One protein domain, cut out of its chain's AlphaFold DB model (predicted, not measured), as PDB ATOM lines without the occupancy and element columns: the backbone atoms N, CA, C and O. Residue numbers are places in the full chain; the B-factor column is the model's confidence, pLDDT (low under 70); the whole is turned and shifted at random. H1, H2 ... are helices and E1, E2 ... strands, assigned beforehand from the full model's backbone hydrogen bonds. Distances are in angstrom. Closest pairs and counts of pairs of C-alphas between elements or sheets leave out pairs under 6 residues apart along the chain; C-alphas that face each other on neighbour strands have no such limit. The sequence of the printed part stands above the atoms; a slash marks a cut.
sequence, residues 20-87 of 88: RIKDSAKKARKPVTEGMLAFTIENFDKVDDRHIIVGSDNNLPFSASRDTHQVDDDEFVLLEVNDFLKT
ATOM      1  N   ARG A  20      19.193 -18.636  40.366       87.69
ATOM      2  CA  ARG A  20      19.386 -20.052  40.749       87.69
ATOM      3  C   ARG A  20      20.291 -20.206  41.964       87.69
ATOM      4  O   ARG A  20      21.267 -20.957  41.945       87.69
ATOM      5  N   ILE A  21      19.985 -19.463  43.020       91.31
ATOM      6  CA  ILE A  21      20.741 -19.521  44.270       91.31
ATOM      7  C   ILE A  21      20.160 -20.641  45.135       91.31
ATOM      8  O   ILE A  21      19.024 -20.553  45.591       91.31
ATOM      9  N   LYS A  22      20.932 -21.708  45.359       92.56
ATOM     10  CA  LYS A  22      20.526 -22.813  46.241       92.56
ATOM     11  C   LYS A  22      20.551 -22.376  47.700       92.56
ATOM     12  O   LYS A  22      21.551 -21.821  48.150       92.56
ATOM     13  N   ASP A  23      19.525 -22.745  48.459       93.06
ATOM     14  CA  ASP A  23      19.511 -22.549  49.910       93.06
ATOM     15  C   ASP A  23      20.165 -23.731  50.649       93.06
ATOM     16  O   ASP A  23      19.544 -24.460  51.423       93.06
ATOM     17  N   SER A  24      21.449 -23.975  50.371       90.75
ATOM     18  CA  SER A  24      22.181 -25.132  50.912       90.75
ATOM     19  C   SER A  24      22.303 -25.115  52.437       90.75
ATOM     20  O   SER A  24      22.350 -26.172  53.066       90.75
ATOM     21  N   ALA A  25      22.332 -23.921  53.029       92.31
ATOM     22  CA  ALA A  25      22.414 -23.713  54.468       92.31
ATOM     23  C   ALA A  25      21.038 -23.560  55.143       92.31
ATOM     24  O   ALA A  25      21.002 -23.302  56.344       92.31
ATOM     25  N   LYS A  26      19.932 -23.723  54.397       93.94
ATOM     26  CA  LYS A  26      18.551 -23.612  54.896       93.94
ATOM     27  C   LYS A  26      18.288 -22.303  55.652       93.94
ATOM     28  O   LYS A  26      17.742 -22.308  56.753       93.94
ATOM     29  N   LYS A  27      18.752 -21.186  55.090       92.75
ATOM     30  CA  LYS A  27      18.626 -19.840  55.663       92.75
ATOM     31  C   LYS A  27      17.345 -19.125  55.233       92.75
ATOM     32  O   LYS A  27      17.031 -18.091  55.824       92.75
ATOM     33  N   ALA A  28      16.635 -19.620  54.218       92.06
ATOM     34  CA  ALA A  28      15.415 -18.991  53.738       92.06
ATOM     35  C   ALA A  28      14.359 -18.929  54.849       92.06
ATOM     36  O   ALA A  28      14.092 -19.912  55.540       92.06
ATOM     37  N   ARG A  29      13.755 -17.749  55.012       90.75
ATOM     38  CA  ARG A  29      12.615 -17.542  55.919       90.75
ATOM     39  C   ARG A  29      11.282 -17.758  55.207       90.75
ATOM     40  O   ARG A  29      10.296 -18.105  55.852       90.75
ATOM     41  N   LYS A  30      11.271 -17.575  53.887       88.31
ATOM     42  CA  LYS A  30      10.148 -17.852  52.992       88.31
ATOM     43  C   LYS A  30      10.323 -19.198  52.284       88.31
ATOM     44  O   LYS A  30      11.438 -19.724  52.232       88.31
ATOM     45  N   PRO A  31       9.235 -19.775  51.744       89.50
ATOM     46  CA  PRO A  31       9.312 -20.997  50.955       89.50
ATOM     47  C   PRO A  31      10.310 -20.887  49.796       89.50
ATOM     48  O   PRO A  31      10.390 -19.871  49.111       89.50
ATOM     49  N   VAL A  32      11.049 -21.970  49.570       91.38
ATOM     50  CA  VAL A  32      11.969 -22.128  48.437       91.38
ATOM     51  C   VAL A  32      11.275 -22.842  47.279       91.38
ATOM     52  O   VAL A  32      10.427 -23.709  47.500       91.38
ATOM     53  N   THR A  33      11.693 -22.552  46.048       90.62
ATOM     54  CA  THR A  33      11.231 -23.251  44.838       90.62
ATOM     55  C   THR A  33      12.326 -24.200  44.376       90.62
ATOM     56  O   THR A  33      13.440 -23.767  44.100       90.62
ATOM     57  N   GLU A  34      12.048 -25.506  44.340       92.25
ATOM     58  CA  GLU A  34      13.032 -26.536  43.950       92.25
ATOM     59  C   GLU A  34      14.356 -26.472  44.751       92.25
ATOM     60  O   GLU A  34      15.442 -26.766  44.247       92.25
ATOM     61  N   GLY A  35      14.283 -26.064  46.024       91.44
ATOM     62  CA  GLY A  35      15.457 -25.893  46.892       91.44
ATOM     63  C   GLY A  35      16.296 -24.641  46.598       91.44
ATOM     64  O   GLY A  35      17.404 -24.501  47.126       91.44
ATOM     65  N   MET A  36      15.791 -23.737  45.761       92.50
ATOM     66  CA  MET A  36      16.395 -22.445  45.454       92.50
ATOM     67  C   MET A  36      15.627 -21.316  46.132       92.50
ATOM     68  O   MET A  36      14.409 -21.385  46.301       92.50
ATOM     69  N   LEU A  37      16.351 -20.262  46.498       91.25
ATOM     70  CA  LEU A  37      15.740 -19.024  46.951       91.25
ATOM     71  C   LEU A  37      14.800 -18.507  45.856       91.25
ATOM     72  O   LEU A  37      15.181 -18.428  44.690       91.25
ATOM     73  N   ALA A  38      13.577 -18.175  46.246       87.19
ATOM     74  CA  ALA A  38      12.577 -17.601  45.366       87.19
ATOM     75  C   ALA A  38      12.333 -16.176  45.842       87.19
ATOM     76  O   ALA A  38      11.771 -16.020  46.914       87.19
ATOM     77  N   PHE A  39      12.778 -15.165  45.099       82.88
ATOM     78  CA  PHE A  39      12.538 -13.754  45.405       82.88
ATOM     79  C   PHE A  39      12.619 -12.898  44.141       82.88
ATOM     80  O   PHE A  39      13.271 -13.282  43.166       82.88
ATOM     81  N   THR A  40      11.957 -11.742  44.167       80.50
ATOM     82  CA  THR A  40      12.065 -10.727  43.117       80.50
ATOM     83  C   THR A  40      13.250  -9.830  43.447       80.50
ATOM     84  O   THR A  40      13.441  -9.431  44.588       80.50
ATOM     85  N   ILE A  41      14.100  -9.556  42.463       84.69
ATOM     86  CA  ILE A  41      15.268  -8.696  42.664       84.69
ATOM     87  C   ILE A  41      14.862  -7.273  42.311       84.69
ATOM     88  O   ILE A  41      14.595  -7.002  41.141       84.69
ATOM     89  N   GLU A  42      14.877  -6.378  43.291       86.75
ATOM     90  CA  GLU A  42      14.581  -4.955  43.074       86.75
ATOM     91  C   GLU A  42      15.807  -4.073  43.310       86.75
ATOM     92  O   GLU A  42      16.035  -3.096  42.594       86.75
ATOM     93  N   ASN A  43      16.670  -4.472  44.245       88.69
ATOM     94  CA  ASN A  43      17.862  -3.716  44.600       88.69
ATOM     95  C   ASN A  43      19.070  -4.627  44.793       88.69
ATOM     96  O   ASN A  43      18.959  -5.796  45.162       88.69
ATOM     97  N   PHE A  44      20.254  -4.058  44.593       91.88
ATOM     98  CA  PHE A  44      21.498  -4.646  45.060       91.88
ATOM     99  C   PHE A  44      22.513  -3.552  45.374       91.88
ATOM    100  O   PHE A  44      22.478  -2.480  44.771       91.88
ATOM    101  N   ASP A  45      23.434  -3.842  46.288       94.69
ATOM    102  CA  ASP A  45      24.578  -2.972  46.562       94.69
ATOM    103  C   ASP A  45      25.782  -3.773  47.079       94.69
ATOM    104  O   ASP A  45      25.651  -4.919  47.517       94.69
ATOM    105  N   LYS A  46      26.972  -3.176  47.024       95.88
ATOM    106  CA  LYS A  46      28.187  -3.707  47.643       95.88
ATOM    107  C   LYS A  46      28.182  -3.360  49.132       95.88
ATOM    108  O   LYS A  46      28.107  -2.193  49.497       95.88
ATOM    109  N   VAL A  47      28.334  -4.368  49.987       97.69
ATOM    110  CA  VAL A  47      28.422  -4.177  51.447       97.69
ATOM    111  C   VAL A  47      29.873  -4.013  51.884       97.69
ATOM    112  O   VAL A  47      30.204  -3.126  52.664       97.69
ATOM    113  N   ASP A  48      30.752  -4.866  51.361       97.38
ATOM    114  CA  ASP A  48      32.189  -4.840  51.617       97.38
ATOM    115  C   ASP A  48      32.946  -5.461  50.428       97.38
ATOM    116  O   ASP A  48      32.369  -5.739  49.377       97.38
ATOM    117  N   ASP A  49      34.255  -5.672  50.555       96.69
ATOM    118  CA  ASP A  49      35.101  -6.201  49.473       96.69
ATOM    119  C   ASP A  49      34.824  -7.661  49.081       96.69
ATOM    120  O   ASP A  49      35.412  -8.166  48.123       96.69
ATOM    121  N   ARG A  50      33.932  -8.345  49.797       97.81
ATOM    122  CA  ARG A  50      33.560  -9.740  49.564       97.81
ATOM    123  C   ARG A  50      32.070  -9.931  49.341       97.81
ATOM    124  O   ARG A  50      31.712 -10.928  48.720       97.81
ATOM    125  N   HIS A  51      31.225  -9.025  49.817       97.75
ATOM    126  CA  HIS A  51      29.786  -9.235  49.854       97.75
ATOM    127  C   HIS A  51      28.999  -8.196  49.066       97.75
ATOM    128  O   HIS A  51      29.293  -6.998  49.079       97.75
ATOM    129  N   ILE A  52      27.924  -8.679  48.456       96.50
ATOM    130  CA  ILE A  52      26.817  -7.849  47.994       96.50
ATOM    131  C   ILE A  52      25.573  -8.173  48.810       96.50
ATOM    132  O   ILE A  52      25.406  -9.296  49.295       96.50
ATOM    133  N   ILE A  53      24.687  -7.197  48.923       95.50
ATOM    134  CA  ILE A  53      23.327  -7.386  49.404       95.50
ATOM    135  C   ILE A  53      22.382  -7.327  48.213       95.50
ATOM    136  O   ILE A  53      22.582  -6.528  47.301       95.50
ATOM    137  N   VAL A  54      21.373  -8.188  48.216       93.19
ATOM    138  CA  VAL A  54      20.273  -8.180  47.254       93.19
ATOM    139  C   VAL A  54      18.984  -7.972  48.032       93.19
ATOM    140  O   VAL A  54      18.754  -8.665  49.023       93.19
ATOM    141  N   GLY A  55      18.190  -6.995  47.608       90.25
ATOM    142  CA  GLY A  55      16.899  -6.663  48.192       90.25
ATOM    143  C   GLY A  55      15.758  -7.139  47.300       90.25
ATOM    144  O   GLY A  55      15.749  -6.861  46.096       90.25
ATOM    145  N   SER A  56      14.819  -7.845  47.918       86.31
ATOM    146  CA  SER A  56      13.438  -7.960  47.468       86.31
ATOM    147  C   SER A  56      12.663  -6.934  48.276       86.31
ATOM    148  O   SER A  56      12.450  -7.129  49.469       86.31
ATOM    149  N   ASP A  57      12.346  -5.818  47.642       73.88
ATOM    150  CA  ASP A  57      11.447  -4.802  48.181       73.88
ATOM    151  C   ASP A  57      10.078  -5.023  47.515       73.88
ATOM    152  O   ASP A  57      10.001  -5.623  46.444       73.88
ATOM    153  N   ASN A  58       8.990  -4.633  48.167       66.19
ATOM    154  CA  ASN A  58       7.665  -4.618  47.556       66.19
ATOM    155  C   ASN A  58       6.970  -3.264  47.757       66.19
ATOM    156  O   ASN A  58       5.781  -3.186  48.077       66.19
ATOM    157  N   ASN A  59       7.720  -2.180  47.560       64.50
ATOM    158  CA  ASN A  59       7.256  -0.803  47.726       64.50
ATOM    159  C   ASN A  59       6.396  -0.263  46.568       64.50
ATOM    160  O   ASN A  59       5.938   0.884  46.627       64.50
ATOM    161  N   LEU A  60       6.141  -1.045  45.512       65.00
ATOM    162  CA  LEU A  60       5.243  -0.638  44.431       65.00
ATOM    163  C   LEU A  60       3.785  -1.033  44.728       65.00
ATOM    164  O   LEU A  60       3.483  -2.221  44.879       65.00
ATOM    165  N   PRO A  61       2.837  -0.069  44.737       64.31
ATOM    166  CA  PRO A  61       1.415  -0.380  44.796       64.31
ATOM    167  C   PRO A  61       1.043  -1.370  43.687       64.31
ATOM    168  O   PRO A  61       1.443  -1.190  42.537       64.31
ATOM    169  N   PHE A  62       0.251  -2.389  44.029       64.19
ATOM    170  CA  PHE A  62      -0.231  -3.438  43.114       64.19
ATOM    171  C   PHE A  62       0.812  -4.459  42.635       64.19
ATOM    172  O   PHE A  62       0.474  -5.306  41.805       64.19
ATOM    173  N   SER A  63       2.042  -4.434  43.152       66.31
ATOM    174  CA  SER A  63       2.964  -5.555  42.965       66.31
ATOM    175  C   SER A  63       2.475  -6.761  43.776       66.31
ATOM    176  O   SER A  63       2.203  -6.664  44.977       66.31
ATOM    177  N   ALA A  64       2.276  -7.887  43.087       63.38
ATOM    178  CA  ALA A  64       1.824  -9.128  43.699       63.38
ATOM    179  C   ALA A  64       3.022  -9.872  44.296       63.38
ATOM    180  O   ALA A  64       4.036 -10.055  43.622       63.38
ATOM    181  N   SER A  65       2.891 -10.328  45.544       73.38
ATOM    182  CA  SER A  65       3.904 -11.181  46.166       73.38
ATOM    183  C   SER A  65       3.857 -12.610  45.618       73.38
ATOM    184  O   SER A  65       3.070 -12.945  44.729       73.38
ATOM    185  N   ARG A  66       4.670 -13.495  46.203       79.00
ATOM    186  CA  ARG A  66       4.554 -14.953  46.008       79.00
ATOM    187  C   ARG A  66       3.144 -15.470  46.323       79.00
ATOM    188  O   ARG A  66       2.721 -16.468  45.745       79.00
ATOM    189  N   ASP A  67       2.433 -14.785  47.216       78.94
ATOM    190  CA  ASP A  67       0.996 -14.911  47.432       78.94
ATOM    191  C   ASP A  67       0.269 -13.709  46.802       78.94
ATOM    192  O   ASP A  67       0.458 -12.554  47.188       78.94
ATOM    193  N   THR A  68      -0.612 -13.968  45.838       77.69
ATOM    194  CA  THR A  68      -1.324 -12.920  45.091       77.69
ATOM    195  C   THR A  68      -2.255 -12.059  45.949       77.69
ATOM    196  O   THR A  68      -2.730 -11.026  45.478       77.69
ATOM    197  N   HIS A  69      -2.549 -12.475  47.182       80.38
ATOM    198  CA  HIS A  69      -3.415 -11.759  48.117       80.38
ATOM    199  C   HIS A  69      -2.653 -11.066  49.250       80.38
ATOM    200  O   HIS A  69      -3.280 -10.436  50.105       80.38
ATOM    201  N   GLN A  70      -1.322 -11.153  49.256       79.94
ATOM    202  CA  GLN A  70      -0.469 -10.537  50.263       79.94
ATOM    203  C   GLN A  70       0.587  -9.640  49.608       79.94
ATOM    204  O   GLN A  70       1.050  -9.893  48.497       79.94
ATOM    205  N   VAL A  71       0.958  -8.575  50.316       77.69
ATOM    206  CA  VAL A  71       2.158  -7.779  50.032       77.69
ATOM    207  C   VAL A  71       3.376  -8.614  50.438       77.69
ATOM    208  O   VAL A  71       3.339  -9.252  51.491       77.69
ATOM    209  N   ASP A  72       4.423  -8.647  49.611       79.31
ATOM    210  CA  ASP A  72       5.633  -9.402  49.952       79.31
ATOM    211  C   ASP A  72       6.353  -8.749  51.132       79.31
ATOM    212  O   ASP A  72       6.197  -7.554  51.382       79.31
ATOM    213  N   ASP A  73       7.131  -9.544  51.862       83.31
ATOM    214  CA  ASP A  73       7.989  -8.989  52.906       83.31
ATOM    215  C   ASP A  73       9.207  -8.315  52.265       83.31
ATOM    216  O   ASP A  73       9.734  -8.800  51.260       83.31
ATOM    217  N   ASP A  74       9.725  -7.276  52.921       86.56
ATOM    218  CA  ASP A  74      11.062  -6.772  52.620       86.56
ATOM    219  C   ASP A  74      12.100  -7.823  53.038       86.56
ATOM    220  O   ASP A  74      12.299  -8.110  54.227       86.56
ATOM    221  N   GLU A  75      12.780  -8.413  52.058       88.69
ATOM    222  CA  GLU A  75      13.770  -9.461  52.274       88.69
ATOM    223  C   GLU A  75      15.141  -9.061  51.740       88.69
ATOM    224  O   GLU A  75      15.300  -8.605  50.609       88.69
ATOM    225  N   PHE A  76      16.165  -9.322  52.550       91.56
ATOM    226  CA  PHE A  76      17.555  -9.105  52.179       91.56
ATOM    227  C   PHE A  76      18.323 -10.420  52.146       91.56
ATOM    228  O   PHE A  76      18.290 -11.211  53.093       91.56
ATOM    229  N   VAL A  77      19.087 -10.616  51.074       91.81
ATOM    230  CA  VAL A  77      20.001 -11.744  50.905       91.81
ATOM    231  C   VAL A  77      21.426 -11.210  50.817       91.81
ATOM    232  O   VAL A  77      21.764 -10.463  49.902       91.81
ATOM    233  N   LEU A  78      22.280 -11.608  51.762       94.69
ATOM    234  CA  LEU A  78      23.712 -11.313  51.719       94.69
ATOM    235  C   LEU A  78      24.441 -12.434  50.970       94.69
ATOM    236  O   LEU A  78      24.374 -13.598  51.376       94.69
ATOM    237  N   LEU A  79      25.145 -12.085  49.896       94.06
ATOM    238  CA  LEU A  79      25.877 -13.022  49.050       94.06
ATOM    239  C   LEU A  79      27.373 -12.732  49.110       94.06
ATOM    240  O   LEU A  79      27.801 -11.605  48.877       94.06
ATOM    241  N   GLU A  80      28.175 -13.766  49.359       95.25
ATOM    242  CA  GLU A  80      29.624 -13.691  49.187       95.25
ATOM    243  C   GLU A  80      29.979 -13.892  47.708       95.25
ATOM    244  O   GLU A  80      29.693 -14.932  47.116       95.25
ATOM    245  N   VAL A  81      30.601 -12.880  47.106       95.38
ATOM    246  CA  VAL A  81      30.942 -12.792  45.677       95.38
ATOM    247  C   VAL A  81      32.366 -12.251  45.471       95.38
ATOM    248  O   VAL A  81      32.653 -11.558  44.496       95.38
ATOM    249  N   ASN A  82      33.273 -12.568  46.399       96.38
ATOM    250  CA  ASN A  82      34.661 -12.092  46.441       96.38
ATOM    251  C   ASN A  82      35.375 -12.120  45.075       96.38
ATOM    252  O   ASN A  82      36.017 -11.149  44.680       96.38
ATOM    253  N   ASP A  83      35.267 -13.230  44.347       94.19
ATOM    254  CA  ASP A  83      35.999 -13.406  43.089       94.19
ATOM    255  C   ASP A  83      35.463 -12.495  41.980       94.19
ATOM    256  O   ASP A  83      36.232 -11.940  41.194       94.19
ATOM    257  N   PHE A  84      34.149 -12.252  41.973       94.19
ATOM    258  CA  PHE A  84      33.532 -11.279  41.079       94.19
ATOM    259  C   PHE A  84      34.009  -9.856  41.399       94.19
ATOM    260  O   PHE A  84      34.423  -9.138  40.494       94.19
ATOM    261  N   LEU A  85      34.041  -9.465  42.679       93.81
ATOM    262  CA  LEU A  85      34.458  -8.115  43.092       93.81
ATOM    263  C   LEU A  85      35.949  -7.827  42.849       93.81
ATOM    264  O   LEU A  85      36.336  -6.666  42.731       93.81
ATOM    265  N   LYS A  86      36.784  -8.867  42.751       92.88
ATOM    266  CA  LYS A  86      38.218  -8.761  42.424       92.88
ATOM    267  C   LYS A  86      38.520  -8.811  40.923       92.88
ATOM    268  O   LYS A  86      39.662  -8.555  40.532       92.88
ATOM    269  N   THR A  87      37.540  -9.162  40.091       90.62
ATOM    270  CA  THR A  87      37.705  -9.247  38.632       90.62
ATOM    271  C   THR A  87      37.987  -7.856  38.041       90.62
ATOM    272  O   THR A  87      37.441  -6.863  38.518       90.62
TER     273      THR A  87
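AT A GLANCE: This is residues 20 to 87 of the 88 residues of an uncharacterized protein of Methylobacterium symbioticum (UniProt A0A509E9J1). Little regular structure is here: a small three-stranded sheet, with the unnamed loop of residues 57 to 74 running out past one end and the short helix H1 at the other. The printed part has 68 residues, with E1, E2, E3 and H1 in chain order; the class is mixed, with 21 residues in named elements. The sheet, E1 - E2 - E3, is antiparallel; the whole is only just loose, close to compact, radius of gyration of the C-alphas 13.4 A, spanning 42 by 26 by 15 A.

HOW THE PARTS SIT: Begin at inner strand E2, residues 51 to 56. E1, residues 43 to 46, is its antiparallel neighbour at 167 degrees; N 45 and O 53, 3.0 A apart, are within hydrogen-bond range. E3, residues 75 to 80, is antiparallel to E2 at 158 degrees, with N 54 and O 77 within hydrogen-bond range at 2.9 A. Both pairs are hairpins, together a meander, each strand the antiparallel neighbour of the one before. H1, residues 82 to 86, only grazes the sheet with residues 82 to 85; its O i to N i+4 pair is within hydrogen-bond range.

IN THESE COORDINATES: Find C-alpha 43 at (17.862, -3.716, 44.600), where E1 begins its 10.8 A. E2 runs 16.6 A, E3 16.7 A, and H1 6.3 A to C-alpha 86 at (38.218, -8.761, 42.424).

THE WHOLE: The C-alphas farthest apart, His 69 and Thr 87, are 42.3 A apart. The printed part has no cut; E2 to E3 is a long link, and its residues 58 to 64 have pLDDT under 70.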